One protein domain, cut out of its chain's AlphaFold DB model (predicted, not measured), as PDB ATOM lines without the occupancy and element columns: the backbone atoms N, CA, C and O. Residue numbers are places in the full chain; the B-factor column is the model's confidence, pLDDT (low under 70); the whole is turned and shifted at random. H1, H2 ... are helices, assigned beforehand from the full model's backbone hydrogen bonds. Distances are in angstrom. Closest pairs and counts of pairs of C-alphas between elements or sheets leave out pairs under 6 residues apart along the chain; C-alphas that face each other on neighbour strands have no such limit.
ATOM      1  N   THR A   2     193.061 227.446 116.105       91.75
ATOM      2  CA  THR A   2     192.869 227.664 114.668       91.75
ATOM      3  C   THR A   2     191.621 226.925 114.170       91.75
ATOM      4  O   THR A   2     191.084 226.052 114.852       91.75
ATOM      5  N   LYS A   3     191.147 227.248 112.959       90.12
ATOM      6  CA  LYS A   3     190.009 226.547 112.340       90.12
ATOM      7  C   LYS A   3     190.261 225.035 112.240       90.12
ATOM      8  O   LYS A   3     189.380 224.256 112.573       90.12
ATOM      9  N   MET A   4     191.462 224.624 111.828       92.81
ATOM     10  CA  MET A   4     191.813 223.203 111.711       92.81
ATOM     11  C   MET A   4     191.872 222.503 113.069       92.81
ATOM     12  O   MET A   4     191.366 221.395 113.185       92.81
ATOM     13  N   GLU A   5     192.419 223.151 114.100       92.56
ATOM     14  CA  GLU A   5     192.433 222.597 115.464       92.56
ATOM     15  C   GLU A   5     191.018 222.363 115.999       92.56
ATOM     16  O   GLU A   5     190.763 221.329 116.603       92.56
ATOM     17  N   ARG A   6     190.079 223.274 115.715       92.75
ATOM     18  CA  ARG A   6     188.671 223.114 116.105       92.75
ATOM     19  C   ARG A   6     188.001 221.928 115.406       92.75
ATOM     20  O   ARG A   6     187.321 221.144 116.058       92.75
ATOM     21  N   TRP A   7     188.226 221.755 114.102       94.69
ATOM     22  CA  TRP A   7     187.699 220.599 113.364       94.69
ATOM     23  C   TRP A   7     188.348 219.280 113.792       94.69
ATOM     24  O   TRP A   7     187.652 218.277 113.915       94.69
ATOM     25  N   LEU A   8     189.656 219.270 114.063       93.38
ATOM     26  CA  LEU A   8     190.341 218.095 114.603       93.38
ATOM     27  C   LEU A   8     189.806 217.728 115.991       93.38
ATOM     28  O   LEU A   8     189.547 216.555 116.230       93.38
ATOM     29  N   ALA A   9     189.583 218.709 116.869       92.31
ATOM     30  CA  ALA A   9     189.003 218.478 118.190       92.31
ATOM     31  C   ALA A   9     187.570 217.922 118.104       92.31
ATOM     32  O   ALA A   9     187.243 216.967 118.808       92.31
ATOM     33  N   TYR A  10     186.749 218.452 117.187       92.50
ATOM     34  CA  TYR A  10     185.405 217.934 116.913       92.50
ATOM     35  C   TYR A  10     185.430 216.464 116.456       92.50
ATOM     36  O   TYR A  10     184.732 215.631 117.029       92.50
ATOM     37  N   PHE A  11     186.264 216.116 115.468       92.19
ATOM     38  CA  PHE A  11     186.333 214.744 114.945       92.19
ATOM     39  C   PHE A  11     187.062 213.756 115.862       92.19
ATOM     40  O   PHE A  11     186.791 212.559 115.787       92.19
ATOM     41  N   ALA A  12     187.969 214.226 116.722       91.75
ATOM     42  CA  ALA A  12     188.674 213.371 117.674       91.75
ATOM     43  C   ALA A  12     187.724 212.740 118.703       91.75
ATOM     44  O   ALA A  12     188.035 211.672 119.222       91.75
ATOM     45  N   ASN A  13     186.574 213.375 118.974       84.88
ATOM     46  CA  ASN A  13     185.556 212.900 119.915       84.88
ATOM     47  C   ASN A  13     186.123 212.594 121.320       84.88
ATOM     48  O   ASN A  13     185.765 211.604 121.954       84.88
ATOM     49  N   GLN A  14     187.063 213.429 121.773       88.38
ATOM     50  CA  GLN A  14     187.760 213.309 123.064       88.38
ATOM     51  C   GLN A  14     187.425 214.442 124.045       88.38
ATOM     52  O   GLN A  14     187.941 214.445 125.159       88.38
ATOM     53  N   LEU A  15     186.597 215.405 123.633       89.56
ATOM     54  CA  LEU A  15     186.174 216.524 124.472       89.56
ATOM     55  C   LEU A  15     185.104 216.072 125.469       89.56
ATOM     56  O   LEU A  15     184.245 215.257 125.133       89.56
ATOM     57  N   SER A  16     185.137 216.638 126.673       91.75
ATOM     58  CA  SER A  16     184.004 216.577 127.600       91.75
ATOM     59  C   SER A  16     182.791 217.341 127.050       91.75
ATOM     60  O   SER A  16     182.916 218.143 126.122       91.75
ATOM     61  N   ASP A  17     181.608 217.117 127.629       89.50
ATOM     62  CA  ASP A  17     180.380 217.812 127.215       89.50
ATOM     63  C   ASP A  17     180.509 219.340 127.335       89.50
ATOM     64  O   ASP A  17     180.047 220.069 126.453       89.50
ATOM     65  N   ASP A  18     181.191 219.819 128.380       92.94
ATOM     66  CA  ASP A  18     181.438 221.246 128.606       92.94
ATOM     67  C   ASP A  18     182.397 221.818 127.548       92.94
ATOM     68  O   ASP A  18     182.094 222.830 126.915       92.94
ATOM     69  N   GLU A  19     183.512 221.135 127.271       92.38
ATOM     70  CA  GLU A  19     184.475 221.545 126.236       92.38
ATOM     71  C   GLU A  19     183.872 221.485 124.824       92.38
ATOM     72  O   GLU A  19     184.159 222.333 123.975       92.38
ATOM     73  N   MET A  20     183.006 220.503 124.559       90.62
ATOM     74  CA  MET A  20     182.237 220.422 123.319       90.62
ATOM     75  C   MET A  20     181.239 221.584 123.224       90.62
ATOM     76  O   MET A  20     181.099 222.180 122.155       90.62
ATOM     77  N   GLY A  21     180.584 221.953 124.329       90.62
ATOM     78  CA  GLY A  21     179.723 223.131 124.416       90.62
ATOM     79  C   GLY A  21     180.471 224.424 124.086       90.62
ATOM     80  O   GLY A  21     180.013 225.205 123.248       90.62
ATOM     81  N   GLU A  22     181.661 224.618 124.657       92.25
ATOM     82  CA  GLU A  22     182.527 225.758 124.337       92.25
ATOM     83  C   GLU A  22     182.947 225.767 122.862       92.25
ATOM     84  O   GLU A  22     182.900 226.809 122.200       92.25
ATOM     85  N   LEU A  23     183.304 224.603 122.311       93.06
ATOM     86  CA  LEU A  23     183.682 224.472 120.907       93.06
ATOM     87  C   LEU A  23     182.525 224.849 119.973       93.06
ATOM     88  O   LEU A  23     182.727 225.630 119.039       93.06
ATOM     89  N   ILE A  24     181.321 224.344 120.255       93.31
ATOM     90  CA  ILE A  24     180.081 224.647 119.531       93.31
ATOM     91  C   ILE A  24     179.783 226.148 119.554       93.31
ATOM     92  O   ILE A  24     179.493 226.737 118.514       93.31
ATOM     93  N   MET A  25     179.892 226.785 120.722       92.25
ATOM     94  CA  MET A  25     179.667 228.227 120.862       92.25
ATOM     95  C   MET A  25     180.727 229.060 120.130       92.25
ATOM     96  O   MET A  25     180.447 230.182 119.709       92.25
ATOM     97  N   SER A  26     181.940 228.523 119.969       90.69
ATOM     98  CA  SER A  26     183.060 229.223 119.335       90.69
ATOM     99  C   SER A  26     183.056 229.187 117.798       90.69
ATOM    100  O   SER A  26     183.746 230.001 117.177       90.69
ATOM    101  N   ASP A  27     182.325 228.256 117.167       92.81
ATOM    102  CA  ASP A  27     182.343 228.062 115.710       92.81
ATOM    103  C   ASP A  27     180.978 227.603 115.161       92.81
ATOM    104  O   ASP A  27     180.554 226.459 115.330       92.81
ATOM    105  N   GLU A  28     180.304 228.495 114.426       94.44
ATOM    106  CA  GLU A  28     178.973 228.250 113.852       94.44
ATOM    107  C   GLU A  28     178.936 227.041 112.899       94.44
ATOM    108  O   GLU A  28     177.918 226.352 112.800       94.44
ATOM    109  N   ALA A  29     180.033 226.752 112.189       94.62
ATOM    110  CA  ALA A  29     180.073 225.611 111.279       94.62
ATOM    111  C   ALA A  29     180.121 224.281 112.047       94.62
ATOM    112  O   ALA A  29     179.503 223.307 111.615       94.62
ATOM    113  N   ILE A  30     180.800 224.256 113.199       93.94
ATOM    114  CA  ILE A  30     180.823 223.093 114.092       93.94
ATOM    115  C   ILE A  30     179.474 222.935 114.793       93.94
ATOM    116  O   ILE A  30     178.966 221.820 114.847       93.94
ATOM    117  N   HIS A  31     178.838 224.026 115.229       93.62
ATOM    118  CA  HIS A  31     177.469 223.984 115.753       93.62
ATOM    119  C   HIS A  31     176.496 223.324 114.763       93.62
ATOM    120  O   HIS A  31     175.826 222.352 115.105       93.62
ATOM    121  N   LYS A  32     176.495 223.771 113.499       94.31
ATOM    122  CA  LYS A  32     175.658 223.172 112.444       94.31
ATOM    123  C   LYS A  32     175.992 221.701 112.187       94.31
ATOM    124  O   LYS A  32     175.088 220.919 111.907       94.31
ATOM    125  N   ALA A  33     177.266 221.314 112.274       92.69
ATOM    126  CA  ALA A  33     177.683 219.922 112.114       92.69
ATOM    127  C   ALA A  33     177.196 219.035 113.272       92.69
ATOM    128  O   ALA A  33     176.699 217.938 113.018       92.69
ATOM    129  N   VAL A  34     177.282 219.521 114.514       89.75
ATOM    130  CA  VAL A  34     176.767 218.830 115.706       89.75
ATOM    131  C   VAL A  34     175.254 218.665 115.625       89.75
ATOM    132  O   VAL A  34     174.751 217.571 115.871       89.75
ATOM    133  N   ASP A  35     174.520 219.709 115.243       89.38
ATOM    134  CA  ASP A  35     173.062 219.646 115.109       89.38
ATOM    135  C   ASP A  35     172.626 218.697 113.993       89.38
ATOM    136  O   ASP A  35     171.692 217.910 114.171       89.38
ATOM    137  N   ALA A  36     173.326 218.710 112.856       85.94
ATOM    138  CA  ALA A  36     173.080 217.765 111.774       85.94
ATOM    139  C   ALA A  36     173.358 216.321 112.220       85.94
ATOM    140  O   ALA A  36     172.538 215.436 111.975       85.94
ATOM    141  N   ALA A  37     174.467 216.086 112.929       84.75
ATOM    142  CA  ALA A  37     174.803 214.776 113.476       84.75
ATOM    143  C   ALA A  37     173.765 214.314 114.511       84.75
ATOM    144  O   ALA A  37     173.309 213.177 114.448       84.75
ATOM    145  N   ARG A  38     173.328 215.193 115.419       83.06
ATOM    146  CA  ARG A  38     172.264 214.900 116.393       83.06
ATOM    147  C   ARG A  38     170.950 214.571 115.706       83.06
ATOM    148  O   ARG A  38     170.344 213.567 116.050       83.06
ATOM    149  N   THR A  39     170.536 215.362 114.721       80.81
ATOM    150  CA  THR A  39     169.302 215.122 113.958       80.81
ATOM    151  C   THR A  39     169.358 213.771 113.243       80.81
ATOM    152  O   THR A  39     168.411 212.994 113.308       80.81
ATOM    153  N   PHE A  40     170.497 213.452 112.620       73.75
ATOM    154  CA  PHE A  40     170.721 212.162 111.970       73.75
ATOM    155  C   PHE A  40     170.715 210.984 112.962       73.75
ATOM    156  O   PHE A  40     170.203 209.909 112.656       73.75
ATOM    157  N   LEU A  41     171.272 211.172 114.161       75.38
ATOM    158  CA  LEU A  41     171.362 210.132 115.188       75.38
ATOM    159  C   LEU A  41     170.086 209.981 116.031       75.38
ATOM    160  O   LEU A  41     169.885 208.917 116.605       75.38
ATOM    161  N   GLN A  42     169.221 210.997 116.093       76.25
ATOM    162  CA  GLN A  42     167.995 210.992 116.904       76.25
ATOM    163  C   GLN A  42     166.927 210.018 116.397       76.25
ATOM    164  O   GLN A  42     166.145 209.512 117.200       76.25
ATOM    165  N   ASN A  43     166.877 209.741 115.091       82.38
ATOM    166  CA  ASN A  43     165.908 208.806 114.527       82.38
ATOM    167  C   ASN A  43     166.542 207.431 114.289       82.38
ATOM    168  O   ASN A  43     166.870 207.056 113.161       82.38
TER     169      ASN A  43
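Overview. This is residues 2 to 43 of the 138 residues of an uncharacterized protein of Megasphaera elsdenii CAG:570 (UniProt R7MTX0). Three helices make a small body with one long arm: H1, H2 and the first part of H3 gather together, and the far part of H3 sticks out from them with residues 36 to 43. H1 and H3 run the same way and H2 runs back the opposite way, the three centres making a triangle. The printed part has 42 residues with three named helices, in the order H1, H2, H3 along the chain, and no named strand; the class is all helix. The whole is compact, with a radius of gyration of the C-alphas of 10.0 A, yet elongated in outline, its C-alphas spanning 32 by 19 by 16 A.

Arrangement. The longest helix is H3, residues 28 to 42. It and H2, residues 17 to 26, touch only at the corner by their link, and H3 does so with residues 30 to 34 alone. Their closest C-alphas are those of Ile 24 and His 31, 4.6 A apart. The two helices run opposite ways at a steep tilt of 47 degrees. H2 and H1, residues 3 to 12, form a helical hairpin but only just touch, with 3 pairs of C-alphas within 8 A. The closest C-alphas of this pair are those of Arg 6 and Leu 23, 7.1 A apart. H1 and H2 run opposite ways at a shallow tilt of 27 degrees. H1 and H3 are close but not clearly touching; their closest C-alphas, those of Trp 7 and Ile 30, are 7.4 A apart. These two run the same way at a shallow tilt of 20 degrees. In H1, H2 and H3 every O i to N i+4 pair is within hydrogen-bond range.

Along the chain. H3, 15 residues from Glu 28 to Gln 42, is 20.7 A long from first to last C-alpha. It begins at C-alpha 28 at (178.973, 228.250, 113.852) and ends at C-alpha 42 at (167.995, 210.992, 116.904). H2, 10 residues from Asp 17 to Ser 26, is 14.1 A long. H1, 10 residues from Lys 3 to Ala 12, is 14.3 A long and begins at C-alpha 3 at (190.009, 226.547, 112.340).

Size, cuts and confidence. The two C-alphas farthest apart are those of Thr 2 and Asn 43, 32.9 A. Residues 36 to 43, of which 36 to 42 belong to H3, stand free; the body without them spans 19 by 17 by 14 A. The links from H1 to H2 and from H2 to H3 are tight, with 4 residues and 1 residue. The printed part has no cut. The mean pLDDT of the printed part is 89.7, and no printed residue is under 70.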